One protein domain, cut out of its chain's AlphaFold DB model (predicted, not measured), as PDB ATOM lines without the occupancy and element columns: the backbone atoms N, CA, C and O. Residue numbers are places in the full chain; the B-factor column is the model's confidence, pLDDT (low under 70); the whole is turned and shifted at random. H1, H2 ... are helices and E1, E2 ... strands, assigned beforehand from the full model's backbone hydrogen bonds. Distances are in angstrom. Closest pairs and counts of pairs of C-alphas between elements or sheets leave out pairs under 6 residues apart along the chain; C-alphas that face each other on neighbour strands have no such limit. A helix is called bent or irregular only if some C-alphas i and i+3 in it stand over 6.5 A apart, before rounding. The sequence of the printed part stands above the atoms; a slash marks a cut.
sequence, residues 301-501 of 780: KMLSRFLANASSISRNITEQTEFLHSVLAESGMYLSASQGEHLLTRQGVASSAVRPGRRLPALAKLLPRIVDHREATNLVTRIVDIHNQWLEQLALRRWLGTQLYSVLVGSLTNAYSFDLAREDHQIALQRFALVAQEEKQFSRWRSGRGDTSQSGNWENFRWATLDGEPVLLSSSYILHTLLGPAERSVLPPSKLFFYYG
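AT A GLANCE: This is residues 301 to 501 of the 780 residues of the protein "EF-hand domain pair" of Phytophthora infestans (UniProt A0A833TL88). The model shows two lobes with the short helix H7 between them: one lobe is a small three-stranded sheet with the long helix H8 and the short H9, the other a cluster of six helices, H1 to H6. H7 meets H5 of the helical lobe and both H8 and strand E1 of the sheet lobe. The printed part has 201 residues and is mostly helix, in the order H1 H2 H3 H4 H5 H6 H7 E1 H8 E2 H9 E3; the sheet runs E1 E3 E2, antiparallel. It is compact, with a radius of gyration of the C-alphas of 18.6 A and spans of 53 by 42 by 31 A.

IN THESE COORDINATES: The strands are E1, residues 414 to 419, 16.2 A long; E2, residues 461 to 466, 13.0 A; and E3, residues 495 to 500, 16.1 A, ending at C-alpha 500 (34.261, -11.753, -36.670). H8 is residues 423 to 446, 33.6 A, from C-alpha 423 (52.705, -1.566, -35.104). H9 is residues 475 to 482 and H7 402 to 408. H1 is residues 301 to 313, 18.7 A, from C-alpha 301 (39.077, 23.904, -22.160); H2 is 317 to 331, 21.0 A; H3 337 to 346; H4 356 to 369, 20.6 A; H5 373 to 383; H6 389 to 400. H4 is irregular, only just: C-alphas 365 and 368 are 6.8 A apart.

HOW THE PARTS SIT: E3 is the inner strand, with N 416 and O 498 at 2.8 A towards E1 and N 465 and O 497 at 2.8 A towards E2. E1, H8 and E2 form a split strand-helix-strand unit, two strands running the same way with E3 between them, its crossover right-handed. H8 only grazes the sheet with residues 424 to 436, as H7 does with 402 to 407. H8 touches H9, opposite ways at a shallow tilt of 30 degrees, closest at C-alphas 433 and 475, 4.7 A. H7 touches H8 at C-alphas 404 and 428, 4.9 A, and H5 at C-alphas 408 and 373, 5.4 A. H3, H4 and H5 form an up-and-down bundle, each running against the one before. H6 touches H4 at C-alphas 396 and 360, 5.7 A. H2 touches H1 at C-alphas 320 and 310, 5.6 A. Every O i to N i+4 pair is within hydrogen-bond range in the helices except H4, with 6 of 10.

THE WHOLE: The C-alphas of Arg 315 and Gly 450 are farthest apart, 56.2 A. The printed part has no cut. The links H8 to E2 and H9 to E3 are long. Mean pLDDT of the printed part is 79.8; 36 residues are under 70, among them 350 to 357 and 484 to 493.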
ATOM      1  N   LYS A 301      38.134  22.975 -22.814       69.88
ATOM      2  CA  LYS A 301      39.077  23.904 -22.160       69.88
ATOM      3  C   LYS A 301      40.524  23.399 -22.214       69.88
ATOM      4  O   LYS A 301      41.456  24.195 -22.291       69.88
ATOM      5  N   MET A 302      40.721  22.082 -22.182       69.69
ATOM      6  CA  MET A 302      42.039  21.467 -22.325       69.69
ATOM      7  C   MET A 302      42.488  21.515 -23.785       69.69
ATOM      8  O   MET A 302      43.626  21.891 -24.051       69.69
ATOM      9  N   LEU A 303      41.590  21.212 -24.730       73.44
ATOM     10  CA  LEU A 303      41.889  21.255 -26.164       73.44
ATOM     11  C   LEU A 303      42.302  22.660 -26.611       73.44
ATOM     12  O   LEU A 303      43.306  22.818 -27.298       73.44
ATOM     13  N   SER A 304      41.571  23.689 -26.183       70.44
ATOM     14  CA  SER A 304      41.879  25.090 -26.505       70.44
ATOM     15  C   SER A 304      43.233  25.549 -25.950       70.44
ATOM     16  O   SER A 304      44.017  26.151 -26.687       70.44
ATOM     17  N   ARG A 305      43.554  25.215 -24.692       72.38
ATOM     18  CA  ARG A 305      44.874  25.490 -24.092       72.38
ATOM     19  C   ARG A 305      45.994  24.741 -24.809       72.38
ATOM     20  O   ARG A 305      47.026  25.321 -25.127       72.38
ATOM     21  N   PHE A 306      45.769  23.469 -25.112       69.44
ATOM     22  CA  PHE A 306      46.736  22.635 -25.814       69.44
ATOM     23  C   PHE A 306      47.033  23.166 -27.218       69.44
ATOM     24  O   PHE A 306      48.185  23.304 -27.620       69.44
ATOM     25  N   LEU A 307      45.986  23.562 -27.934       70.19
ATOM     26  CA  LEU A 307      46.079  24.200 -29.234       70.19
ATOM     27  C   LEU A 307      46.809  25.553 -29.187       70.19
ATOM     28  O   LEU A 307      47.545  25.872 -30.121       70.19
ATOM     29  N   ALA A 308      46.634  26.348 -28.129       71.94
ATOM     30  CA  ALA A 308      47.395  27.583 -27.921       71.94
ATOM     31  C   ALA A 308      48.894  27.299 -27.706       71.94
ATOM     32  O   ALA A 308      49.738  27.954 -28.322       71.94
ATOM     33  N   ASN A 309      49.216  26.262 -26.928       70.69
ATOM     34  CA  ASN A 309      50.591  25.822 -26.686       70.69
ATOM     35  C   ASN A 309      51.250  25.253 -27.952       70.69
ATOM     36  O   ASN A 309      52.389  25.578 -28.262       70.69
ATOM     37  N   ALA A 310      50.534  24.466 -28.756       68.06
ATOM     38  CA  ALA A 310      51.066  23.969 -30.025       68.06
ATOM     39  C   ALA A 310      51.463  25.127 -30.965       68.06
ATOM     40  O   ALA A 310      52.517  25.083 -31.597       68.06
ATOM     41  N   SER A 311      50.666  26.206 -31.014       68.88
ATOM     42  CA  SER A 311      51.022  27.405 -31.791       68.88
ATOM     43  C   SER A 311      52.176  28.227 -31.228       68.88
ATOM     44  O   SER A 311      52.782  28.977 -31.992       68.88
ATOM     45  N   SER A 312      52.469  28.133 -29.928       72.06
ATOM     46  CA  SER A 312      53.630  28.814 -29.349       72.06
ATOM     47  C   SER A 312      54.930  28.038 -29.578       72.06
ATOM     48  O   SER A 312      55.985  28.661 -29.662       72.06
ATOM     49  N   ILE A 313      54.856  26.711 -29.747       70.00
ATOM     50  CA  ILE A 313      56.017  25.828 -29.952       70.00
ATOM     51  C   ILE A 313      56.615  25.961 -31.360       70.00
ATOM     52  O   ILE A 313      57.831  26.048 -31.504       70.00
ATOM     53  N   SER A 314      55.791  25.988 -32.410       72.44
ATOM     54  CA  SER A 314      56.277  26.137 -33.790       72.44
ATOM     55  C   SER A 314      55.280  26.908 -34.644       72.44
ATOM     56  O   SER A 314      54.082  26.873 -34.389       72.44
ATOM     57  N   ARG A 315      55.753  27.599 -35.688       71.25
ATOM     58  CA  ARG A 315      54.895  28.191 -36.737       71.25
ATOM     59  C   ARG A 315      54.613  27.212 -37.880       71.25
ATOM     60  O   ARG A 315      53.773  27.499 -38.731       71.25
ATOM     61  N   ASN A 316      55.320  26.084 -37.917       75.19
ATOM     62  CA  ASN A 316      55.166  25.068 -38.944       75.19
ATOM     63  C   ASN A 316      54.008  24.127 -38.591       75.19
ATOM     64  O   ASN A 316      54.036  23.439 -37.573       75.19
ATOM     65  N   ILE A 317      52.994  24.073 -39.458       67.94
ATOM     66  CA  ILE A 317      51.784  23.269 -39.245       67.94
ATOM     67  C   ILE A 317      52.126  21.783 -39.090       67.94
ATOM     68  O   ILE A 317      51.495  21.114 -38.282       67.94
ATOM     69  N   THR A 318      53.123  21.258 -39.810       68.81
ATOM     70  CA  THR A 318      53.486  19.831 -39.727       68.81
ATOM     71  C   THR A 318      54.153  19.462 -38.405       68.81
ATOM     72  O   THR A 318      53.884  18.402 -37.861       68.81
ATOM     73  N   GLU A 319      54.982  20.341 -37.845       71.44
ATOM     74  CA  GLU A 319      55.577  20.115 -36.518       71.44
ATOM     75  C   GLU A 319      54.512  20.214 -35.425       71.44
ATOM     76  O   GLU A 319      54.491  19.410 -34.495       71.44
ATOM     77  N   GLN A 320      53.570  21.154 -35.575       67.88
ATOM     78  CA  GLN A 320      52.401  21.217 -34.705       67.88
ATOM     79  C   GLN A 320      51.587  19.921 -34.788       67.88
ATOM     80  O   GLN A 320      51.175  19.411 -33.753       67.88
ATOM     81  N   THR A 321      51.352  19.357 -35.981       65.06
ATOM     82  CA  THR A 321      50.567  18.118 -36.109       65.06
ATOM     83  C   THR A 321      51.254  16.933 -35.447       65.06
ATOM     84  O   THR A 321      50.599  16.200 -34.710       65.06
ATOM     85  N   GLU A 322      52.555  16.750 -35.659       70.75
ATOM     86  CA  GLU A 322      53.309  15.649 -35.057       70.75
ATOM     87  C   GLU A 322      53.340  15.746 -33.530       70.75
ATOM     88  O   GLU A 322      53.078  14.747 -32.861       70.75
ATOM     89  N   PHE A 323      53.520  16.951 -32.986       73.00
ATOM     90  CA  PHE A 323      53.426  17.200 -31.548       73.00
ATOM     91  C   PHE A 323      52.022  16.917 -30.985       73.00
ATOM     92  O   PHE A 323      51.872  16.292 -29.937       73.00
ATOM     93  N   LEU A 324      50.962  17.339 -31.684       67.38
ATOM     94  CA  LEU A 324      49.587  17.039 -31.266       67.38
ATOM     95  C   LEU A 324      49.347  15.519 -31.236       67.38
ATOM     96  O   LEU A 324      48.749  15.001 -30.294       67.38
ATOM     97  N   HIS A 325      49.825  14.797 -32.252       68.06
ATOM     98  CA  HIS A 325      49.678  13.347 -32.334       68.06
ATOM     99  C   HIS A 325      50.477  12.607 -31.255       68.06
ATOM    100  O   HIS A 325      49.960  11.624 -30.724       68.06
ATOM    101  N   SER A 326      51.680  13.070 -30.895       70.31
ATOM    102  CA  SER A 326      52.480  12.446 -29.834       70.31
ATOM    103  C   SER A 326      51.843  12.631 -28.458       70.31
ATOM    104  O   SER A 326      51.692  11.668 -27.712       70.31
ATOM    105  N   VAL A 327      51.350  13.831 -28.146       69.31
ATOM    106  CA  VAL A 327      50.710  14.103 -26.849       69.31
ATOM    107  C   VAL A 327      49.391  13.345 -26.699       69.31
ATOM    108  O   VAL A 327      49.105  12.785 -25.640       69.31
ATOM    109  N   LEU A 328      48.580  13.268 -27.758       67.75
ATOM    110  CA  LEU A 328      47.378  12.425 -27.760       67.75
ATOM    111  C   LEU A 328      47.727  10.933 -27.654       67.75
ATOM    112  O   LEU A 328      46.916  10.141 -27.170       67.75
ATOM    113  N   ALA A 329      48.921  10.537 -28.105       63.22
ATOM    114  CA  ALA A 329      49.397   9.173 -27.960       63.22
ATOM    115  C   ALA A 329      49.778   8.820 -26.523       63.22
ATOM    116  O   ALA A 329      49.341   7.775 -26.044       63.22
ATOM    117  N   GLU A 330      50.507   9.705 -25.847       65.00
ATOM    118  CA  GLU A 330      50.983   9.517 -24.474       65.00
ATOM    119  C   GLU A 330      49.882   9.703 -23.422       65.00
ATOM    120  O   GLU A 330      49.822   8.957 -22.450       65.00
ATOM    121  N   SER A 331      48.979  10.666 -23.621       64.06
ATOM    122  CA  SER A 331      47.934  10.995 -22.638       64.06
ATOM    123  C   SER A 331      46.797   9.973 -22.559       64.06
ATOM    124  O   SER A 331      46.022   9.995 -21.605       64.06
ATOM    125  N   GLY A 332      46.645   9.104 -23.565       63.62
ATOM    126  CA  GLY A 332      45.527   8.156 -23.641       63.62
ATOM    127  C   GLY A 332      44.147   8.813 -23.810       63.62
ATOM    128  O   GLY A 332      43.137   8.121 -23.700       63.62
ATOM    129  N   MET A 333      44.102  10.121 -24.086       70.50
ATOM    130  CA  MET A 333      42.871  10.891 -24.268       70.50
ATOM    131  C   MET A 333      42.283  10.695 -25.665       70.50
ATOM    132  O   MET A 333      43.002  10.492 -26.649       70.50
ATOM    133  N   TYR A 334      40.960  10.808 -25.751       78.31
ATOM    134  CA  TYR A 334      40.205  10.656 -26.990       78.31
ATOM    135  C   TYR A 334      39.505  11.947 -27.401       78.31
ATOM    136  O   TYR A 334      39.215  12.813 -26.576       78.31
ATOM    137  N   LEU A 335      39.215  12.057 -28.696       81.94
ATOM    138  CA  LEU A 335      38.577  13.222 -29.300       81.94
ATOM    139  C   LEU A 335      37.202  12.875 -29.871       81.94
ATOM    140  O   LEU A 335      37.015  11.821 -30.483       81.94
ATOM    141  N   SER A 336      36.253  13.796 -29.738       85.94
ATOM    142  CA  SER A 336      34.993  13.729 -30.482       85.94
ATOM    143  C   SER A 336      35.195  14.081 -31.963       85.94
ATOM    144  O   SER A 336      36.225  14.640 -32.361       85.94
ATOM    145  N   ALA A 337      34.191  13.813 -32.807       86.88
ATOM    146  CA  ALA A 337      34.240  14.193 -34.217       86.88
ATOM    147  C   ALA A 337      34.367  15.714 -34.403       86.88
ATOM    148  O   ALA A 337      35.104  16.167 -35.276       86.88
ATOM    149  N   SER A 338      33.687  16.517 -33.578       85.81
ATOM    150  CA  SER A 338      33.768  17.984 -33.658       85.81
ATOM    151  C   SER A 338      35.147  18.508 -33.260       85.81
ATOM    152  O   SER A 338      35.680  19.405 -33.913       85.81
ATOM    153  N   GLN A 339      35.758  17.924 -32.227       84.88
ATOM    154  CA  GLN A 339      37.112  18.275 -31.799       84.88
ATOM    155  C   GLN A 339      38.147  17.898 -32.863       84.88
ATOM    156  O   GLN A 339      39.036  18.692 -33.177       84.88
ATOM    157  N   GLY A 340      38.000  16.719 -33.475       85.38
ATOM    158  CA  GLY A 340      38.867  16.285 -34.564       85.38
ATOM    159  C   GLY A 340      38.747  17.149 -35.824       85.38
ATOM    160  O   GLY A 340      39.750  17.502 -36.443       85.38
ATOM    161  N   GLU A 341      37.529  17.562 -36.174       85.94
ATOM    162  CA  GLU A 341      37.263  18.493 -37.274       85.94
ATOM    163  C   GLU A 341      37.892  19.870 -37.019       85.94
ATOM    164  O   GLU A 341      38.527  20.441 -37.911       85.94
ATOM    165  N   HIS A 342      37.781  20.388 -35.791       82.88
ATOM    166  CA  HIS A 342      38.403  21.653 -35.404       82.88
ATOM    167  C   HIS A 342      39.931  21.605 -35.554       82.88
ATOM    168  O   HIS A 342      40.534  22.527 -36.114       82.88
ATOM    169  N   LEU A 343      40.553  20.498 -35.136       79.69
ATOM    170  CA  LEU A 343      41.988  20.264 -35.297       79.69
ATOM    171  C   LEU A 343      42.407  20.261 -36.773       79.69
ATOM    172  O   LEU A 343      43.326  20.986 -37.155       79.69
ATOM    173  N   LEU A 344      41.704  19.512 -37.624       81.25
ATOM    174  CA  LEU A 344      42.024  19.417 -39.054       81.25
ATOM    175  C   LEU A 344      41.744  20.724 -39.814       81.25
ATOM    176  O   LEU A 344      42.445  21.057 -40.775       81.25
ATOM    177  N   THR A 345      40.758  21.505 -39.371       82.62
ATOM    178  CA  THR A 345      40.465  22.837 -39.921       82.62
ATOM    179  C   THR A 345      41.593  23.810 -39.621       82.62
ATOM    180  O   THR A 345      42.054  24.516 -40.517       82.62
ATOM    181  N   ARG A 346      42.103  23.801 -38.387       74.62
ATOM    182  CA  ARG A 346      43.224  24.650 -37.977       74.62
ATOM    183  C   ARG A 346      44.525  24.306 -38.702       74.62
ATOM    184  O   ARG A 346      45.312  25.197 -38.998       74.62
ATOM    185  N   GLN A 347      44.719  23.037 -39.047       71.69
ATOM    186  CA  GLN A 347      45.834  22.598 -39.890       71.69
ATOM    187  C   GLN A 347      45.687  23.050 -41.357       71.69
ATOM    188  O   GLN A 347      46.603  22.870 -42.156       71.69
ATOM    189  N   GLY A 348      44.546  23.636 -41.736       71.38
ATOM    190  CA  GLY A 348      44.256  24.045 -43.108       71.38
ATOM    191  C   GLY A 348      43.967  22.864 -44.030       71.38
ATOM    192  O   GLY A 348      44.167  22.975 -45.235       71.38
ATOM    193  N   VAL A 349      43.533  21.727 -43.473       72.69
ATOM    194  CA  VAL A 349      43.401  20.447 -44.182       72.69
ATOM    195  C   VAL A 349      41.937  20.005 -44.344       72.69
ATOM    196  O   VAL A 349      41.629  19.228 -45.243       72.69
ATOM    197  N   ALA A 350      41.013  20.539 -43.539       65.25
ATOM    198  CA  ALA A 350      39.588  20.184 -43.598       65.25
ATOM    199  C   ALA A 350      38.807  20.803 -44.778       65.25
ATOM    200  O   ALA A 350      37.678  20.400 -45.043       65.25
ATOM    201  N   SER A 351      39.371  21.781 -45.499       66.25
ATOM    202  CA  SER A 351      38.674  22.419 -46.624       66.25
ATOM    203  C   SER A 351      38.634  21.510 -47.855       66.25
ATOM    204  O   SER A 351      39.663  20.978 -48.265       66.25
ATOM    205  N   SER A 352      37.470  21.415 -48.512       60.91
ATOM    206  CA  SER A 352      37.304  20.668 -49.773       60.91
ATOM    207  C   SER A 352      38.160  21.212 -50.931       60.91
ATOM    208  O   SER A 352      38.408  20.522 -51.913       60.91
ATOM    209  N   ALA A 353      38.682  22.439 -50.804       59.56
ATOM    210  CA  ALA A 353      39.631  23.008 -51.762       59.56
ATOM    211  C   ALA A 353      41.051  22.406 -51.655       59.56
ATOM    212  O   ALA A 353      41.880  22.602 -52.547       59.56
ATOM    213  N   VAL A 354      41.361  21.701 -50.562       59.97
ATOM    214  CA  VAL A 354      42.669  21.079 -50.320       59.97
ATOM    215  C   VAL A 354      42.741  19.751 -51.060       59.97
ATOM    216  O   VAL A 354      41.811  18.950 -51.026       59.97
ATOM    217  N   ARG A 355      43.879  19.483 -51.713       65.44
ATOM    218  CA  ARG A 355      44.076  18.220 -52.435       65.44
ATOM    219  C   ARG A 355      43.915  17.018 -51.488       65.44
ATOM    220  O   ARG A 355      44.509  17.023 -50.403       65.44
ATOM    221  N   PRO A 356      43.227  15.947 -51.922       61.09
ATOM    222  CA  PRO A 356      42.970  14.775 -51.086       61.09
ATOM    223  C   PRO A 356      44.257  14.103 -50.581       61.09
ATOM    224  O   PRO A 356      44.283  13.619 -49.452       61.09
ATOM    225  N   GLY A 357      45.360  14.194 -51.334       65.88
ATOM    226  CA  GLY A 357      46.679  13.687 -50.930       65.88
ATOM    227  C   GLY A 357      47.306  14.348 -49.690       65.88
ATOM    228  O   GLY A 357      48.260  13.807 -49.148       65.88
ATOM    229  N   ARG A 358      46.793  15.491 -49.200       70.94
ATOM    230  CA  ARG A 358      47.160  16.037 -47.870       70.94
ATOM    231  C   ARG A 358      46.082  15.805 -46.813       70.94
ATOM    232  O   ARG A 358      46.404  15.675 -45.636       70.94
ATOM    233  N   ARG A 359      44.819  15.721 -47.233       81.94
ATOM    234  CA  ARG A 359      43.660  15.572 -46.345       81.94
ATOM    235  C   ARG A 359      43.500  14.181 -45.764       81.94
ATOM    236  O   ARG A 359      43.358  14.038 -44.551       81.94
ATOM    237  N   LEU A 360      43.559  13.166 -46.615       83.31
ATOM    238  CA  LEU A 360      43.335  11.785 -46.200       83.31
ATOM    239  C   LEU A 360      44.427  11.261 -45.250       83.31
ATOM    240  O   LEU A 360      44.056  10.616 -44.272       83.31
ATOM    241  N   PRO A 361      45.728  11.583 -45.423       82.06
ATOM    242  CA  PRO A 361      46.755  11.178 -44.460       82.06
ATOM    243  C   PRO A 361      46.583  11.811 -43.074       82.06
ATOM    244  O   PRO A 361      46.758  11.132 -42.063       82.06
ATOM    245  N   ALA A 362      46.215  13.096 -43.001       81.12
ATOM    246  CA  ALA A 362      45.971  13.770 -41.723       81.12
ATOM    247  C   ALA A 362      44.756  13.170 -40.998       81.12
ATOM    248  O   ALA A 362      44.813  12.888 -39.802       81.12
ATOM    249  N   LEU A 363      43.684  12.891 -41.747       86.69
ATOM    250  CA  LEU A 363      42.511  12.186 -41.237       86.69
ATOM    251  C   LEU A 363      42.867  10.769 -40.753       86.69
ATOM    252  O   LEU A 363      42.463  10.379 -39.659       86.69
ATOM    253  N   ALA A 364      43.670  10.021 -41.516       85.12
ATOM    254  CA  ALA A 364      44.110   8.674 -41.159       85.12
ATOM    255  C   ALA A 364      44.907   8.635 -39.842       85.12
ATOM    256  O   ALA A 364      44.698   7.735 -39.033       85.12
ATOM    257  N   LYS A 365      45.763   9.631 -39.579       81.69
ATOM    258  CA  LYS A 365      46.506   9.736 -38.308       81.69
ATOM    259  C   LYS A 365      45.608  10.050 -37.107       81.69
ATOM    260  O   LYS A 365      45.934   9.673 -35.984       81.69
ATOM    261  N   LEU A 366      44.498  10.755 -37.322       84.88
ATOM    262  CA  LEU A 366      43.601  11.191 -36.250       84.88
ATOM    263  C   LEU A 366      42.550  10.139 -35.878       84.88
ATOM    264  O   LEU A 366      42.199  10.018 -34.707       84.88
ATOM    265  N   LEU A 367      42.062   9.366 -36.853       87.06
ATOM    266  CA  LEU A 367      40.976   8.398 -36.656       87.06
ATOM    267  C   LEU A 367      41.195   7.402 -35.501       87.06
ATOM    268  O   LEU A 367      40.243   7.175 -34.756       87.06
ATOM    269  N   PRO A 368      42.407   6.862 -35.257       84.25
ATOM    270  CA  PRO A 368      42.655   5.985 -34.111       84.25
ATOM    271  C   PRO A 368      42.498   6.654 -32.739       84.25
ATOM    272  O   PRO A 368      42.551   5.949 -31.736       84.25
ATOM    273  N   ARG A 369      42.370   7.985 -32.665       82.44
ATOM    274  CA  ARG A 369      42.183   8.766 -31.427       82.44
ATOM    275  C   ARG A 369      40.756   9.284 -31.260       82.44
ATOM    276  O   ARG A 369      40.474   9.994 -30.300       82.44
ATOM    277  N   ILE A 370      39.860   8.928 -32.176       84.19
ATOM    278  CA  ILE A 370      38.439   9.214 -32.026       84.19
ATOM    279  C   ILE A 370      37.818   8.190 -31.080       84.19
ATOM    280  O   ILE A 370      38.170   7.014 -31.133       84.19
ATOM    281  N   VAL A 371      36.948   8.666 -30.189       78.19
ATOM    282  CA  VAL A 371      36.417   7.884 -29.058       78.19
ATOM    283  C   VAL A 371      35.707   6.614 -29.522       78.19
ATOM    284  O   VAL A 371      36.095   5.518 -29.137       78.19
ATOM    285  N   ASP A 372      34.718   6.775 -30.404       75.62
ATOM    286  CA  ASP A 372      33.812   5.705 -30.819       75.62
ATOM    287  C   ASP A 372      33.763   5.575 -32.347       75.62
ATOM    288  O   ASP A 372      33.903   6.555 -33.085       75.62
ATOM    289  N   HIS A 373      33.395   4.383 -32.826       79.44
ATOM    290  CA  HIS A 373      33.126   4.093 -34.243       79.44
ATOM    291  C   HIS A 373      32.149   5.089 -34.906       79.44
ATOM    292  O   HIS A 373      32.329   5.500 -36.057       79.44
ATOM    293  N   ARG A 374      31.113   5.522 -34.174       80.12
ATOM    294  CA  ARG A 374      30.132   6.505 -34.670       80.12
ATOM    295  C   ARG A 374      30.759   7.881 -34.878       80.12
ATOM    296  O   ARG A 374      30.545   8.496 -35.917       80.12
ATOM    297  N   GLU A 375      31.555   8.340 -33.917       84.88
ATOM    298  CA  GLU A 375      32.267   9.616 -34.018       84.88
ATOM    299  C   GLU A 375      33.319   9.567 -35.133       84.88
ATOM    300  O   GLU A 375      33.452  10.520 -35.897       84.88
ATOM    301  N   ALA A 376      34.005   8.434 -35.312       87.12
ATOM    302  CA  ALA A 376      34.961   8.251 -36.401       87.12
ATOM    303  C   ALA A 376      34.272   8.352 -37.772       87.12
ATOM    304  O   ALA A 376      34.735   9.071 -38.657       87.12
ATOM    305  N   THR A 377      33.114   7.707 -37.934       84.88
ATOM    306  CA  THR A 377      32.312   7.779 -39.165       84.88
ATOM    307  C   THR A 377      31.770   9.193 -39.410       84.88
ATOM    308  O   THR A 377      31.858   9.714 -40.526       84.88
ATOM    309  N   ASN A 378      31.281   9.863 -38.362       86.44
ATOM    310  CA  ASN A 378      30.852  11.262 -38.420       86.44
ATOM    311  C   ASN A 378      31.994  12.186 -38.862       86.44
ATOM    312  O   ASN A 378      31.798  13.039 -39.722       86.44
ATOM    313  N   LEU A 379      33.202  11.999 -38.334       88.50
ATOM    314  CA  LEU A 379      34.371  12.778 -38.734       88.50
ATOM    315  C   LEU A 379      34.712  12.571 -40.219       88.50
ATOM    316  O   LEU A 379      34.892  13.542 -40.953       88.50
ATOM    317  N   VAL A 380      34.754  11.314 -40.683       88.06
ATOM    318  CA  VAL A 380      35.034  10.994 -42.095       88.06
ATOM    319  C   VAL A 380      34.002  11.641 -43.014       88.06
ATOM    320  O   VAL A 380      34.374  12.262 -44.007       88.06
ATOM    321  N   THR A 381      32.713  11.525 -42.690       84.88
ATOM    322  CA  THR A 381      31.629  12.077 -43.521       84.88
ATOM    323  C   THR A 381      31.640  13.603 -43.606       84.88
ATOM    324  O   THR A 381      31.213  14.132 -44.629       84.88
ATOM    325  N   ARG A 382      32.143  14.309 -42.584       84.44
ATOM    326  CA  ARG A 382      32.282  15.776 -42.601       84.44
ATOM    327  C   ARG A 382      33.469  16.268 -43.428       84.44
ATOM    328  O   ARG A 382      33.400  17.351 -43.998       84.44
ATOM    329  N   ILE A 383      34.553  15.498 -43.472       83.44
ATOM    330  CA  ILE A 383      35.827  15.938 -44.066       83.44
ATOM    331  C   ILE A 383      35.961  15.527 -45.528       83.44
ATOM    332  O   ILE A 383      36.546  16.263 -46.327       83.44
ATOM    333  N   VAL A 384      35.467  14.339 -45.867       81.81
ATOM    334  CA  VAL A 384      35.512  13.803 -47.226       81.81
ATOM    335  C   VAL A 384      34.625  14.636 -48.161       81.81
ATOM    336  O   VAL A 384      33.544  15.077 -47.775       81.81
ATOM    337  N   ASP A 385      35.068  14.839 -49.408       76.44
ATOM    338  CA  ASP A 385      34.283  15.576 -50.406       76.44
ATOM    339  C   ASP A 385      32.936  14.889 -50.698       76.44
ATOM    340  O   ASP A 385      32.868  13.705 -51.036       76.44
ATOM    341  N   ILE A 386      31.853  15.665 -50.627       74.00
ATOM    342  CA  ILE A 386      30.473  15.229 -50.871       74.00
ATOM    343  C   ILE A 386      30.320  14.661 -52.289       74.00
ATOM    344  O   ILE A 386      29.563  13.711 -52.498       74.00
ATOM    345  N   HIS A 387      31.033  15.218 -53.272       66.38
ATOM    346  CA  HIS A 387      30.896  14.815 -54.672       66.38
ATOM    347  C   HIS A 387      31.631  13.508 -55.006       66.38
ATOM    348  O   HIS A 387      31.181  12.775 -55.886       66.38
ATOM    349  N   ASN A 388      32.701  13.182 -54.270       72.69
ATOM    350  CA  ASN A 388      33.557  12.009 -54.496       72.69
ATOM    351  C   ASN A 388      33.667  11.108 -53.255       72.69
ATOM    352  O   ASN A 388      34.674  10.428 -53.049       72.69
ATOM    353  N   GLN A 389      32.614  11.086 -52.433       77.12
ATOM    354  CA  GLN A 389      32.668  10.543 -51.076       77.12
ATOM    355  C   GLN A 389      33.208   9.111 -50.998       77.12
ATOM    356  O   GLN A 389      34.047   8.787 -50.160       77.12
ATOM    357  N   TRP A 390      32.746   8.243 -51.892       77.12
ATOM    358  CA  TRP A 390      33.114   6.831 -51.885       77.12
ATOM    359  C   TRP A 390      34.532   6.582 -52.434       77.12
ATOM    360  O   TRP A 390      35.215   5.686 -51.940       77.12
ATOM    361  N   LEU A 391      35.006   7.385 -53.399       79.25
ATOM    362  CA  LEU A 391      36.377   7.309 -53.932       79.25
ATOM    363  C   LEU A 391      37.399   7.714 -52.871       79.25
ATOM    364  O   LEU A 391      38.409   7.041 -52.677       79.25
ATOM    365  N   GLU A 392      37.116   8.791 -52.142       82.69
ATOM    366  CA  GLU A 392      37.980   9.241 -51.055       82.69
ATOM    367  C   GLU A 392      37.967   8.290 -49.861       82.69
ATOM    368  O   GLU A 392      39.006   8.098 -49.237       82.69
ATOM    369  N   GLN A 393      36.840   7.638 -49.566       85.75
ATOM    370  CA  GLN A 393      36.788   6.581 -48.552       85.75
ATOM    371  C   GLN A 393      37.563   5.323 -48.977       85.75
ATOM    372  O   GLN A 393      38.232   4.713 -48.143       85.75
ATOM    373  N   LEU A 394      37.555   4.960 -50.266       83.25
ATOM    374  CA  LEU A 394      38.426   3.904 -50.802       83.25
ATOM    375  C   LEU A 394      39.909   4.284 -50.689       83.25
ATOM    376  O   LEU A 394      40.724   3.461 -50.270       83.25
ATOM    377  N   ALA A 395      40.263   5.530 -51.007       83.62
ATOM    378  CA  ALA A 395      41.620   6.034 -50.832       83.62
ATOM    379  C   ALA A 395      42.024   6.063 -49.346       83.62
ATOM    380  O   ALA A 395      43.105   5.598 -48.993       83.62
ATOM    381  N   LEU A 396      41.141   6.515 -48.450       87.12
ATOM    382  CA  LEU A 396      41.352   6.502 -47.000       87.12
ATOM    383  C   LEU A 396      41.566   5.079 -46.471       87.12
ATOM    384  O   LEU A 396      42.452   4.855 -45.651       87.12
ATOM    385  N   ARG A 397      40.805   4.099 -46.974       87.12
ATOM    386  CA  ARG A 397      41.024   2.678 -46.677       87.12
ATOM    387  C   ARG A 397      42.408   2.211 -47.119       87.12
ATOM    388  O   ARG A 397      43.035   1.433 -46.407       87.12
ATOM    389  N   ARG A 398      42.890   2.671 -48.277       84.44
ATOM    390  CA  ARG A 398      44.239   2.345 -48.761       84.44
ATOM    391  C   ARG A 398      45.324   2.941 -47.861       84.44
ATOM    392  O   ARG A 398      46.296   2.250 -47.584       84.44
ATOM    393  N   TRP A 399      45.113   4.157 -47.354       83.06
ATOM    394  CA  TRP A 399      46.009   4.828 -46.404       83.06
ATOM    395  C   TRP A 399      46.039   4.179 -45.013       83.06
ATOM    396  O   TRP A 399      47.115   3.958 -44.473       83.06
ATOM    397  N   LEU A 400      44.876   3.875 -44.426       84.12
ATOM    398  CA  LEU A 400      44.772   3.253 -43.094       84.12
ATOM    399  C   LEU A 400      45.145   1.767 -43.088       84.12
ATOM    400  O   LEU A 400      45.452   1.208 -42.039       84.12
ATOM    401  N   GLY A 401      45.050   1.111 -44.241       84.88
ATOM    402  CA  GLY A 401      45.064  -0.337 -44.333       84.88
ATOM    403  C   GLY A 401      43.680  -0.946 -44.092       84.88
ATOM    404  O   GLY A 401      42.789  -0.373 -43.464       84.88
ATOM    405  N   THR A 402      43.503  -2.159 -44.620       81.88
ATOM    406  CA  THR A 402      42.208  -2.862 -44.639       81.88
ATOM    407  C   THR A 402      41.657  -3.064 -43.226       81.88
ATOM    408  O   THR A 402      40.489  -2.772 -42.986       81.88
ATOM    409  N   GLN A 403      42.503  -3.496 -42.284       85.00
ATOM    410  CA  GLN A 403      42.031  -3.942 -40.971       85.00
ATOM    411  C   GLN A 403      41.644  -2.773 -40.076       85.00
ATOM    412  O   GLN A 403      40.553  -2.759 -39.514       85.00
ATOM    413  N   LEU A 404      42.506  -1.758 -40.003       83.19
ATOM    414  CA  LEU A 404      42.248  -0.567 -39.203       83.19
ATOM    415  C   LEU A 404      41.023   0.196 -39.726       83.19
ATOM    416  O   LEU A 404      40.203   0.650 -38.934       83.19
ATOM    417  N   TYR A 405      40.843   0.272 -41.051       87.81
ATOM    418  CA  TYR A 405      39.646   0.881 -41.629       87.81
ATOM    419  C   TYR A 405      38.366   0.150 -41.207       87.81
ATOM    420  O   TYR A 405      37.418   0.799 -40.770       87.81
ATOM    421  N   SER A 406      38.323  -1.185 -41.331       85.69
ATOM    422  CA  SER A 406      37.135  -1.972 -40.971       85.69
ATOM    423  C   SER A 406      36.760  -1.826 -39.493       85.69
ATOM    424  O   SER A 406      35.576  -1.753 -39.184       85.69
ATOM    425  N   VAL A 407      37.752  -1.711 -38.603       85.31
ATOM    426  CA  VAL A 407      37.540  -1.514 -37.158       85.31
ATOM    427  C   VAL A 407      37.032  -0.116 -36.827       85.31
ATOM    428  O   VAL A 407      36.112   0.034 -36.028       85.31
ATOM    429  N   LEU A 408      37.628   0.918 -37.426       83.62
ATOM    430  CA  LEU A 408      37.325   2.300 -37.057       83.62
ATOM    431  C   LEU A 408      36.072   2.841 -37.749       83.62
ATOM    432  O   LEU A 408      35.277   3.526 -37.115       83.62
ATOM    433  N   VAL A 409      35.887   2.549 -39.038       82.19
ATOM    434  CA  VAL A 409      34.877   3.205 -39.897       82.19
ATOM    435  C   VAL A 409      34.011   2.197 -40.656       82.19
ATOM    436  O   VAL A 409      32.869   2.493 -40.994       82.19
ATOM    437  N   GLY A 410      34.534   1.008 -40.952       78.75
ATOM    438  CA  GLY A 410      33.843  -0.001 -41.753       78.75
ATOM    439  C   GLY A 410      32.879  -0.898 -40.972       78.75
ATOM    440  O   GLY A 410      32.430  -0.600 -39.869       78.75
ATOM    441  N   SER A 411      32.526  -2.027 -41.586       82.00
ATOM    442  CA  SER A 411      31.765  -3.075 -40.906       82.00
ATOM    443  C   SER A 411      32.718  -3.987 -40.141       82.00
ATOM    444  O   SER A 411      33.640  -4.549 -40.734       82.00
ATOM    445  N   LEU A 412      32.443  -4.201 -38.851       86.56
ATOM    446  CA  LEU A 412      33.190  -5.155 -38.031       86.56
ATOM    447  C   LEU A 412      33.042  -6.594 -38.533       86.56
ATOM    448  O   LEU A 412      33.939  -7.402 -38.312       86.56
ATOM    449  N   THR A 413      31.942  -6.916 -39.223       90.12
ATOM    450  CA  THR A 413      31.713  -8.253 -39.778       90.12
ATOM    451  C   THR A 413      32.626  -8.503 -40.975       90.12
ATOM    452  O   THR A 413      32.285  -8.159 -42.109       90.12
ATOM    453  N   ASN A 414      33.799  -9.089 -40.731       88.44
ATOM    454  CA  ASN A 414      34.804  -9.328 -41.764       88.44
ATOM    455  C   ASN A 414      35.761 -10.477 -41.404       88.44
ATOM    456  O   ASN A 414      35.697 -11.062 -40.321       88.44
ATOM    457  N   ALA A 415      36.648 -10.801 -42.344       91.12
ATOM    458  CA  ALA A 415      37.812 -11.645 -42.113       91.12
ATOM    459  C   ALA A 415      39.025 -10.765 -41.795       91.12
ATOM    460  O   ALA A 415      39.383  -9.898 -42.595       91.12
ATOM    461  N   TYR A 416      39.672 -11.021 -40.663       93.06
ATOM    462  CA  TYR A 416      40.821 -10.259 -40.197       93.06
ATOM    463  C   TYR A 416      42.081 -11.106 -40.237       93.06
ATOM    464  O   TYR A 416      42.083 -12.280 -39.880       93.06
ATOM    465  N   SER A 417      43.166 -10.474 -40.670       92.88
ATOM    466  CA  SER A 417      44.516 -11.017 -40.594       92.88
ATOM    467  C   SER A 417      45.426  -9.927 -40.055       92.88
ATOM    468  O   SER A 417      45.571  -8.883 -40.696       92.88
ATOM    469  N   PHE A 418      45.990 -10.175 -38.876       92.12
ATOM    470  CA  PHE A 418      46.916  -9.296 -38.183       92.12
ATOM    471  C   PHE A 418      48.286  -9.956 -38.112       92.12
ATOM    472  O   PHE A 418      48.453 -11.055 -37.594       92.12
ATOM    473  N   ASP A 419      49.266  -9.252 -38.646       90.06
ATOM    474  CA  ASP A 419      50.683  -9.537 -38.440       90.06
ATOM    475  C   ASP A 419      51.149  -8.769 -37.202       90.06
ATOM    476  O   ASP A 419      51.241  -7.541 -37.249       90.06
ATOM    477  N   LEU A 420      51.398  -9.485 -36.103       88.12
ATOM    478  CA  LEU A 420      51.770  -8.883 -34.823       88.12
ATOM    479  C   LEU A 420      53.172  -8.260 -34.843       88.12
ATOM    480  O   LEU A 420      53.527  -7.576 -33.892       88.12
ATOM    481  N   ALA A 421      53.962  -8.443 -35.908       85.88
ATOM    482  CA  ALA A 421      55.232  -7.740 -36.077       85.88
ATOM    483  C   ALA A 421      55.056  -6.251 -36.409       85.88
ATOM    484  O   ALA A 421      55.995  -5.472 -36.261       85.88
ATOM    485  N   ARG A 422      53.881  -5.854 -36.916       85.31
ATOM    486  CA  ARG A 422      53.641  -4.492 -37.392       85.31
ATOM    487  C   ARG A 422      52.857  -3.676 -36.369       85.31
ATOM    488  O   ARG A 422      51.795  -4.098 -35.912       85.31
ATOM    489  N   GLU A 423      53.338  -2.473 -36.071       81.25
ATOM    490  CA  GLU A 423      52.705  -1.566 -35.104       81.25
ATOM    491  C   GLU A 423      51.283  -1.152 -35.521       81.25
ATOM    492  O   GLU A 423      50.379  -1.099 -34.691       81.25
ATOM    493  N   ASP A 424      51.045  -0.924 -36.816       78.75
ATOM    494  CA  ASP A 424      49.721  -0.568 -37.342       78.75
ATOM    495  C   ASP A 424      48.678  -1.668 -37.082       78.75
ATOM    496  O   ASP A 424      47.536  -1.391 -36.705       78.75
ATOM    497  N   HIS A 425      49.087  -2.927 -37.224       86.69
ATOM    498  CA  HIS A 425      48.269  -4.091 -36.922       86.69
ATOM    499  C   HIS A 425      48.058  -4.289 -35.420       86.69
ATOM    500  O   HIS A 425      46.949  -4.640 -35.026       86.69
ATOM    501  N   GLN A 426      49.068  -4.034 -34.585       85.12
ATOM    502  CA  GLN A 426      48.920  -4.082 -33.127       85.12
ATOM    503  C   GLN A 426      47.911  -3.036 -32.634       85.12
ATOM    504  O   GLN A 426      47.003  -3.375 -31.878       85.12
ATOM    505  N   ILE A 427      48.003  -1.794 -33.124       81.12
ATOM    506  CA  ILE A 427      47.053  -0.717 -32.799       81.12
ATOM    507  C   ILE A 427      45.639  -1.097 -33.253       81.12
ATOM    508  O   ILE A 427      44.677  -0.960 -32.495       81.12
ATOM    509  N   ALA A 428      45.500  -1.598 -34.483       85.75
ATOM    510  CA  ALA A 428      44.214  -2.035 -35.016       85.75
ATOM    511  C   ALA A 428      43.613  -3.192 -34.203       85.75
ATOM    512  O   ALA A 428      42.415  -3.184 -33.929       85.75
ATOM    513  N   LEU A 429      44.434  -4.155 -33.783       89.94
ATOM    514  CA  LEU A 429      44.013  -5.297 -32.978       89.94
ATOM    515  C   LEU A 429      43.658  -4.895 -31.536       89.94
ATOM    516  O   LEU A 429      42.679  -5.395 -30.986       89.94
ATOM    517  N   GLN A 430      44.389  -3.953 -30.939       85.44
ATOM    518  CA  GLN A 430      44.048  -3.383 -29.634       85.44
ATOM    519  C   GLN A 430      42.685  -2.686 -29.688       85.44
ATOM    520  O   GLN A 430      41.813  -2.943 -28.859       85.44
ATOM    521  N   ARG A 431      42.481  -1.839 -30.706       83.06
ATOM    522  CA  ARG A 431      41.201  -1.168 -30.979       83.06
ATOM    523  C   ARG A 431      40.077  -2.175 -31.170       83.06
ATOM    524  O   ARG A 431      39.007  -2.011 -30.593       83.06
ATOM    525  N   PHE A 432      40.346  -3.228 -31.935       90.06
ATOM    526  CA  PHE A 432      39.410  -4.318 -32.160       90.06
ATOM    527  C   PHE A 432      38.955  -4.943 -30.840       90.06
ATOM    528  O   PHE A 432      37.758  -5.074 -30.603       90.06
ATOM    529  N   ALA A 433      39.901  -5.325 -29.977       88.50
ATOM    530  CA  ALA A 433      39.603  -6.010 -28.723       88.50
ATOM    531  C   ALA A 433      38.744  -5.159 -27.778       88.50
ATOM    532  O   ALA A 433      37.837  -5.689 -27.143       88.50
ATOM    533  N   LEU A 434      38.973  -3.843 -27.733       83.38
ATOM    534  CA  LEU A 434      38.140  -2.922 -26.952       83.38
ATOM    535  C   LEU A 434      36.694  -2.888 -27.470       83.38
ATOM    536  O   LEU A 434      35.756  -3.056 -26.696       83.38
ATOM    537  N   VAL A 435      36.509  -2.764 -28.787       83.88
ATOM    538  CA  VAL A 435      35.173  -2.777 -29.408       83.88
ATOM    539  C   VAL A 435      34.477  -4.131 -29.214       83.88
ATOM    540  O   VAL A 435      33.279  -4.187 -28.932       83.88
ATOM    541  N   ALA A 436      35.214  -5.238 -29.310       87.81
ATOM    542  CA  ALA A 436      34.679  -6.572 -29.054       87.81
ATOM    543  C   ALA A 436      34.230  -6.745 -27.591       87.81
ATOM    544  O   ALA A 436      33.191  -7.355 -27.329       87.81
ATOM    545  N   GLN A 437      34.957  -6.157 -26.636       84.94
ATOM    546  CA  GLN A 437      34.575  -6.143 -25.225       84.94
ATOM    547  C   GLN A 437      33.283  -5.345 -24.985       84.94
ATOM    548  O   GLN A 437      32.431  -5.780 -24.205       84.94
ATOM    549  N   GLU A 438      33.087  -4.227 -25.686       81.56
ATOM    550  CA  GLU A 438      31.829  -3.475 -25.652       81.56
ATOM    551  C   GLU A 438      30.657  -4.278 -26.239       81.56
ATOM    552  O   GLU A 438      29.600  -4.376 -25.606       81.56
ATOM    553  N   GLU A 439      30.836  -4.915 -27.407       85.50
ATOM    554  CA  GLU A 439      29.809  -5.781 -28.009       85.50
ATOM    555  C   GLU A 439      29.448  -6.959 -27.094       85.50
ATOM    556  O   GLU A 439      28.266  -7.305 -26.973       85.50
ATOM    557  N   LYS A 440      30.437  -7.534 -26.398       85.50
ATOM    558  CA  LYS A 440      30.246  -8.589 -25.395       85.50
ATOM    559  C   LYS A 440      29.368  -8.105 -24.246       85.50
ATOM    560  O   LYS A 440      28.371  -8.749 -23.915       85.50
ATOM    561  N   GLN A 441      29.707  -6.967 -23.636       83.19
ATOM    562  CA  GLN A 441      28.935  -6.403 -22.523       83.19
ATOM    563  C   GLN A 441      27.508  -6.046 -22.944       83.19
ATOM    564  O   GLN A 441      26.554  -6.325 -22.214       83.19
ATOM    565  N   PHE A 442      27.347  -5.456 -24.131       80.19
ATOM    566  CA  PHE A 442      26.034  -5.143 -24.677       80.19
ATOM    567  C   PHE A 442      25.208  -6.413 -24.893       80.19
ATOM    568  O   PHE A 442      24.054  -6.473 -24.463       80.19
ATOM    569  N   SER A 443      25.799  -7.440 -25.506       82.25
ATOM    570  CA  SER A 443      25.133  -8.717 -25.767       82.25
ATOM    571  C   SER A 443      24.684  -9.380 -24.466       82.25
ATOM    572  O   SER A 443      23.512  -9.727 -24.351       82.25
ATOM    573  N   ARG A 444      25.565  -9.445 -23.463       82.25
ATOM    574  CA  ARG A 444      25.299 -10.113 -22.183       82.25
ATOM    575  C   ARG A 444      24.252  -9.414 -21.319       82.25
ATOM    576  O   ARG A 444      23.408 -10.085 -20.739       82.25
ATOM    577  N   TRP A 445      24.295  -8.083 -21.231       74.56
ATOM    578  CA  TRP A 445      23.525  -7.356 -20.211       74.56
ATOM    579  C   TRP A 445      22.443  -6.428 -20.764       74.56
ATOM    580  O   TRP A 445      21.471  -6.149 -20.070       74.56
ATOM    581  N   ARG A 446      22.584  -5.932 -22.000       72.75
ATOM    582  CA  ARG A 446      21.683  -4.904 -22.562       72.75
ATOM    583  C   ARG A 446      20.807  -5.404 -23.706       72.75
ATOM    584  O   ARG A 446      19.789  -4.786 -24.005       72.75
ATOM    585  N   SER A 447      21.191  -6.498 -24.364       77.62
ATOM    586  CA  SER A 447      20.509  -6.963 -25.574       77.62
ATOM    587  C   SER A 447      19.251  -7.796 -25.300       77.62
ATOM    588  O   SER A 447      18.359  -7.834 -26.148       77.62
ATOM    589  N   GLY A 448      19.190  -8.466 -24.141       77.12
ATOM    590  CA  GLY A 448      18.159  -9.460 -23.820       77.12
ATOM    591  C   GLY A 448      18.249 -10.749 -24.651       77.12
ATOM    592  O   GLY A 448      17.262 -11.471 -24.746       77.12
ATOM    593  N   ARG A 449      19.391 -11.015 -25.300       79.25
ATOM    594  CA  ARG A 449      19.626 -12.193 -26.153       79.25
ATOM    595  C   ARG A 449      20.488 -13.234 -25.450       79.25
ATOM    596  O   ARG A 449      21.235 -12.906 -24.534       79.25
ATOM    597  N   GLY A 450      20.401 -14.472 -25.930       84.06
ATOM    598  CA  GLY A 450      21.334 -15.539 -25.570       84.06
ATOM    599  C   GLY A 450      22.698 -15.385 -26.246       84.06
ATOM    600  O   GLY A 450      22.879 -14.563 -27.151       84.06
ATOM    601  N   ASP A 451      23.653 -16.198 -25.805       88.62
ATOM    602  CA  ASP A 451      24.997 -16.250 -26.375       88.62
ATOM    603  C   ASP A 451      24.975 -16.888 -27.775       88.62
ATOM    604  O   ASP A 451      24.472 -17.996 -27.952       88.62
ATOM    605  N   THR A 452      25.534 -16.188 -28.766       90.69
ATOM    606  CA  THR A 452      25.654 -16.641 -30.168       90.69
ATOM    607  C   THR A 452      27.112 -16.856 -30.596       90.69
ATOM    608  O   THR A 452      27.413 -17.002 -31.786       90.69
ATOM    609  N   SER A 453      28.043 -16.836 -29.638       90.81
ATOM    610  CA  SER A 453      29.470 -17.052 -29.871       90.81
ATOM    611  C   SER A 453      29.775 -18.501 -30.244       90.81
ATOM    612  O   SER A 453      29.058 -19.434 -29.884       90.81
ATOM    613  N   GLN A 454      30.888 -18.714 -30.951       89.62
ATOM    614  CA  GLN A 454      31.342 -20.062 -31.304       89.62
ATOM    615  C   GLN A 454      31.739 -20.893 -30.073       89.62
ATOM    616  O   GLN A 454      31.651 -22.123 -30.108       89.62
ATOM    617  N   SER A 455      32.191 -20.224 -29.010       84.81
ATOM    618  CA  SER A 455      32.811 -20.814 -27.820       84.81
ATOM    619  C   SER A 455      31.981 -20.724 -26.536       84.81
ATOM    620  O   SER A 455      32.420 -21.257 -25.522       84.81
ATOM    621  N   GLY A 456      30.815 -20.073 -26.546       84.44
ATOM    622  CA  GLY A 456      30.013 -19.867 -25.334       84.44
ATOM    623  C   GLY A 456      30.619 -18.841 -24.364       84.44
ATOM    624  O   GLY A 456      30.473 -18.960 -23.149       84.44
ATOM    625  N   ASN A 457      31.383 -17.873 -24.881       84.69
ATOM    626  CA  ASN A 457      32.071 -16.838 -24.100       84.69
ATOM    627  C   ASN A 457      31.551 -15.416 -24.378       84.69
ATOM    628  O   ASN A 457      32.190 -14.445 -23.953       84.69
ATOM    629  N   TRP A 458      30.410 -15.292 -25.064       87.25
ATOM    630  CA  TRP A 458      29.782 -14.034 -25.486       87.25
ATOM    631  C   TRP A 458      30.609 -13.171 -26.447       87.25
ATOM    632  O   TRP A 458      30.262 -12.012 -26.681       87.25
ATOM    633  N   GLU A 459      31.702 -13.698 -27.002       89.31
ATOM    634  CA  GLU A 459      32.563 -12.966 -27.931       89.31
ATOM    635  C   GLU A 459      32.412 -13.491 -29.358       89.31
ATOM    636  O   GLU A 459      32.396 -14.691 -29.615       89.31
ATOM    637  N   ASN A 460      32.336 -12.576 -30.321       92.31
ATOM    638  CA  ASN A 460      31.966 -12.898 -31.700       92.31
ATOM    639  C   ASN A 460      33.139 -13.408 -32.565       92.31
ATOM    640  O   ASN A 460      33.041 -13.417 -33.798       92.31
ATOM    641  N   PHE A 461      34.251 -13.816 -31.942       94.31
ATOM    642  CA  PHE A 461      35.403 -14.395 -32.632       94.31
ATOM    643  C   PHE A 461      35.065 -15.788 -33.160       94.31
ATOM    644  O   PHE A 461      34.487 -16.618 -32.458       94.31
ATOM    645  N   ARG A 462      35.429 -16.042 -34.418       93.50
ATOM    646  CA  ARG A 462      35.139 -17.296 -35.112       93.50
ATOM    647  C   ARG A 462      36.356 -17.790 -35.869       93.50
ATOM    648  O   ARG A 462      36.996 -17.018 -36.580       93.50
ATOM    649  N   TRP A 463      36.630 -19.091 -35.766       92.06
ATOM    650  CA  TRP A 463      37.684 -19.772 -36.525       92.06
ATOM    651  C   TRP A 463      39.033 -19.042 -36.435       92.06
ATOM    652  O   TRP A 463      39.644 -18.707 -37.451       92.06
ATOM    653  N   ALA A 464      39.458 -18.751 -35.205       93.31
ATOM    654  CA  ALA A 464      40.712 -18.066 -34.958       93.31
ATOM    655  C   ALA A 464      41.903 -19.027 -35.056       93.31
ATOM    656  O   ALA A 464      41.870 -20.139 -34.526       93.31
ATOM    657  N   THR A 465      42.960 -18.580 -35.724       93.19
ATOM    658  CA  THR A 465      44.226 -19.296 -35.864       93.19
ATOM    659  C   THR A 465      45.397 -18.363 -35.585       93.19
ATOM    660  O   THR A 465      45.419 -17.244 -36.102       93.19
ATOM    661  N   LEU A 466      46.385 -18.835 -34.834       91.31
ATOM    662  CA  LEU A 466      47.666 -18.174 -34.613       91.31
ATOM    663  C   LEU A 466      48.746 -18.991 -35.332       91.31
ATOM    664  O   LEU A 466      48.914 -20.170 -35.047       91.31
ATOM    665  N   ASP A 467      49.406 -18.397 -36.327       89.19
ATOM    666  CA  ASP A 467      50.389 -19.069 -37.198       89.19
ATOM    667  C   ASP A 467      49.871 -20.341 -37.890       89.19
ATOM    668  O   ASP A 467      50.625 -21.246 -38.237       89.19
ATOM    669  N   GLY A 468      48.561 -20.379 -38.150       87.56
ATOM    670  CA  GLY A 468      47.872 -21.515 -38.767       87.56
ATOM    671  C   GLY A 468      47.303 -22.521 -37.767       87.56
ATOM    672  O   GLY A 468      46.428 -23.296 -38.146       87.56
ATOM    673  N   GLU A 469      47.701 -22.450 -36.497       89.19
ATOM    674  CA  GLU A 469      47.198 -23.329 -35.443       89.19
ATOM    675  C   GLU A 469      45.925 -22.761 -34.802       89.19
ATOM    676  O   GLU A 469      45.859 -21.559 -34.529       89.19
ATOM    677  N   PRO A 470      44.888 -23.579 -34.553       89.19
ATOM    678  CA  PRO A 470      43.635 -23.109 -33.974       89.19
ATOM    679  C   PRO A 470      43.838 -22.590 -32.543       89.19
ATOM    680  O   PRO A 470      44.465 -23.244 -31.713       89.19
ATOM    681  N   VAL A 471      43.256 -21.428 -32.235       88.56
ATOM    682  CA  VAL A 471      43.347 -20.794 -30.911       88.56
ATOM    683  C   VAL A 471      41.973 -20.331 -30.433       88.56
ATOM    684  O   VAL A 471      41.163 -19.830 -31.213       88.56
ATOM    685  N   LEU A 472      41.703 -20.470 -29.134       87.06
ATOM    686  CA  LEU A 472      40.527 -19.864 -28.513       87.06
ATOM    687  C   LEU A 472      40.811 -18.383 -28.249       87.06
ATOM    688  O   LEU A 472      41.499 -18.032 -27.292       87.06
ATOM    689  N   LEU A 473      40.300 -17.521 -29.122       88.44
ATOM    690  CA  LEU A 473      40.543 -16.085 -29.057       88.44
ATOM    691  C   LEU A 473      39.530 -15.393 -28.137       88.44
ATOM    692  O   LEU A 473      38.325 -15.617 -28.249       88.44
ATOM    693  N   SER A 474      40.026 -14.517 -27.264       89.81
ATOM    694  CA  SER A 474      39.214 -13.617 -26.444       89.81
ATOM    695  C   SER A 474      39.797 -12.208 -26.418       89.81
ATOM    696  O   SER A 474      40.995 -12.020 -26.654       89.81
ATOM    697  N   SER A 475      38.981 -11.205 -26.081       88.44
ATOM    698  CA  SER A 475      39.456  -9.813 -25.984       88.44
ATOM    699  C   SER A 475      40.540  -9.676 -24.908       88.44
ATOM    700  O   SER A 475      41.540  -8.988 -25.105       88.44
ATOM    701  N   SER A 476      40.397 -10.406 -23.796       83.81
ATOM    702  CA  SER A 476      41.397 -10.457 -22.724       83.81
ATOM    703  C   SER A 476      42.693 -11.145 -23.156       83.81
ATOM    704  O   SER A 476      43.777 -10.668 -22.822       83.81
ATOM    705  N   TYR A 477      42.607 -12.230 -23.931       84.94
ATOM    706  CA  TYR A 477      43.778 -12.903 -24.488       84.94
ATOM    707  C   TYR A 477      44.546 -11.968 -25.428       84.94
ATOM    708  O   TYR A 477      45.765 -11.847 -25.318       84.94
ATOM    709  N   ILE A 478      43.837 -11.226 -26.284       87.12
ATOM    710  CA  ILE A 478      44.449 -10.227 -27.164       87.12
ATOM    711  C   ILE A 478      45.178  -9.151 -26.348       87.12
ATOM    712  O   ILE A 478      46.366  -8.927 -26.562       87.12
ATOM    713  N   LEU A 479      44.494  -8.504 -25.400       83.31
ATOM    714  CA  LEU A 479      45.040  -7.347 -24.682       83.31
ATOM    715  C   LEU A 479      46.178  -7.706 -23.718       83.31
ATOM    716  O   LEU A 479      47.109  -6.923 -23.557       83.31
ATOM    717  N   HIS A 480      46.111  -8.870 -23.071       79.31
ATOM    718  CA  HIS A 480      47.052  -9.220 -22.003       79.31
ATOM    719  C   HIS A 480      48.094 -10.263 -22.401       79.31
ATOM    720  O   HIS A 480      49.157 -10.299 -21.785       79.31
ATOM    721  N   THR A 481      47.800 -11.110 -23.393       81.12
ATOM    722  CA  THR A 481      48.707 -12.192 -23.821       81.12
ATOM    723  C   THR A 481      49.398 -11.856 -25.135       81.12
ATOM    724  O   THR A 481      50.613 -11.978 -25.214       81.12
ATOM    725  N   LEU A 482      48.653 -11.400 -26.151       83.06
ATOM    726  CA  LEU A 482      49.239 -11.057 -27.456       83.06
ATOM    727  C   LEU A 482      49.891  -9.668 -27.467       83.06
ATOM    728  O   LEU A 482      50.970  -9.507 -28.025       83.06
ATOM    729  N   LEU A 483      49.234  -8.675 -26.864       81.44
ATOM    730  CA  LEU A 483      49.673  -7.272 -26.829       81.44
ATOM    731  C   LEU A 483      50.164  -6.828 -25.439       81.44
ATOM    732  O   LEU A 483      50.321  -5.635 -25.185       81.44
ATOM    733  N   GLY A 484      50.369  -7.779 -24.523       69.00
ATOM    734  CA  GLY A 484      50.838  -7.505 -23.166       69.00
ATOM    735  C   GLY A 484      52.274  -6.955 -23.117       69.00
ATOM    736  O   GLY A 484      52.997  -7.012 -24.113       69.00
ATOM    737  N   PRO A 485      52.718  -6.434 -21.955       61.91
ATOM    738  CA  PRO A 485      54.056  -5.863 -21.797       61.91
ATOM    739  C   PRO A 485      55.151  -6.864 -22.194       61.91
ATOM    740  O   PRO A 485      55.051  -8.055 -21.890       61.91
ATOM    741  N   ALA A 486      56.198  -6.367 -22.861       53.94
ATOM    742  CA  ALA A 486      57.236  -7.161 -23.533       53.94
ATOM    743  C   ALA A 486      57.922  -8.214 -22.640       53.94
ATOM    744  O   ALA A 486      58.360  -9.245 -23.136       53.94
ATOM    745  N   GLU A 487      57.951  -8.007 -21.322       48.88
ATOM    746  CA  GLU A 487      58.502  -8.952 -20.339       48.88
ATOM    747  C   GLU A 487      57.642 -10.221 -20.145       48.88
ATOM    748  O   GLU A 487      58.124 -11.218 -19.615       48.88
ATOM    749  N   ARG A 488      56.373 -10.209 -20.586       48.09
ATOM    750  CA  ARG A 488      55.433 -11.350 -20.546       48.09
ATOM    751  C   ARG A 488      55.123 -11.947 -21.920       48.09
ATOM    752  O   ARG A 488      54.547 -13.033 -21.980       48.09
ATOM    753  N   SER A 489      55.474 -11.264 -23.011       46.25
ATOM    754  CA  SER A 489      55.211 -11.753 -24.366       46.25
ATOM    755  C   SER A 489      56.284 -12.763 -24.773       46.25
ATOM    756  O   SER A 489      57.355 -12.418 -25.257       46.25
ATOM    757  N   VAL A 490      56.007 -14.042 -24.516       50.31
ATOM    758  CA  VAL A 490      56.888 -15.172 -24.873       50.31
ATOM    759  C   VAL A 490      56.750 -15.551 -26.357       50.31
ATOM    760  O   VAL A 490      57.507 -16.375 -26.867       50.31
ATOM    761  N   LEU A 491      55.777 -14.975 -27.070       57.22
ATOM    762  CA  LEU A 491      55.438 -15.391 -28.426       57.22
ATOM    763  C   LEU A 491      56.219 -14.577 -29.475       57.22
ATOM    764  O   LEU A 491      56.237 -13.348 -29.409       57.22
ATOM    765  N   PRO A 492      56.860 -15.241 -30.458       60.41
ATOM    766  CA  PRO A 492      57.498 -14.566 -31.585       60.41
ATOM    767  C   PRO A 492      56.467 -13.778 -32.415       60.41
ATOM    768  O   PRO A 492      55.262 -13.985 -32.252       60.41
ATOM    769  N   PRO A 493      56.906 -12.891 -33.331       63.03
ATOM    770  CA  PRO A 493      56.005 -12.237 -34.278       63.03
ATOM    771  C   PRO A 493      55.138 -13.278 -34.997       63.03
ATOM    772  O   PRO A 493      55.628 -14.040 -35.828       63.03
ATOM    773  N   SER A 494      53.860 -13.307 -34.623       78.69
ATOM    774  CA  SER A 494      52.883 -14.313 -35.040       78.69
ATOM    775  C   SER A 494      51.843 -13.680 -35.965       78.69
ATOM    776  O   SER A 494      51.513 -12.494 -35.846       78.69
ATOM    777  N   LYS A 495      51.279 -14.468 -36.878       90.94
ATOM    778  CA  LYS A 495      50.155 -14.077 -37.733       90.94
ATOM    779  C   LYS A 495      48.857 -14.599 -37.145       90.94
ATOM    780  O   LYS A 495      48.583 -15.796 -37.163       90.94
ATOM    781  N   LEU A 496      48.028 -13.681 -36.671       93.88
ATOM    782  CA  LEU A 496      46.688 -13.964 -36.185       93.88
ATOM    783  C   LEU A 496      45.685 -13.835 -37.336       93.88
ATOM    784  O   LEU A 496      45.657 -12.829 -38.044       93.88
ATOM    785  N   PHE A 497      44.825 -14.829 -37.507       95.06
ATOM    786  CA  PHE A 497      43.687 -14.783 -38.421       95.06
ATOM    787  C   PHE A 497      42.418 -15.181 -37.681       95.06
ATOM    788  O   PHE A 497      42.444 -16.111 -36.885       95.06
ATOM    789  N   PHE A 498      41.310 -14.495 -37.939       95.12
ATOM    790  CA  PHE A 498      39.992 -14.876 -37.434       95.12
ATOM    791  C   PHE A 498      38.894 -14.235 -38.280       95.12
ATOM    792  O   PHE A 498      39.103 -13.227 -38.958       95.12
ATOM    793  N   TYR A 499      37.690 -14.791 -38.208       94.75
ATOM    794  CA  TYR A 499      36.483 -14.097 -38.635       94.75
ATOM    795  C   TYR A 499      35.802 -13.467 -37.431       94.75
ATOM    796  O   TYR A 499      35.890 -13.969 -36.310       94.75
ATOM    797  N   TYR A 500      35.094 -12.378 -37.679       93.94
ATOM    798  CA  TYR A 500      34.261 -11.753 -36.670       93.94
ATOM    799  C   TYR A 500      32.877 -11.491 -37.240       93.94
ATOM    800  O   TYR A 500      32.754 -10.965 -38.347       93.94
ATOM    801  N   GLY A 501      31.843 -11.876 -36.497       91.12
ATOM    802  CA  GLY A 501      30.446 -11.665 -36.868       91.12
ATOM    803  C   GLY A 501      29.772 -10.700 -35.904       91.12
ATOM    804  O   GLY A 501      29.267 -11.137 -34.880       91.12
TER     805      GLY A 501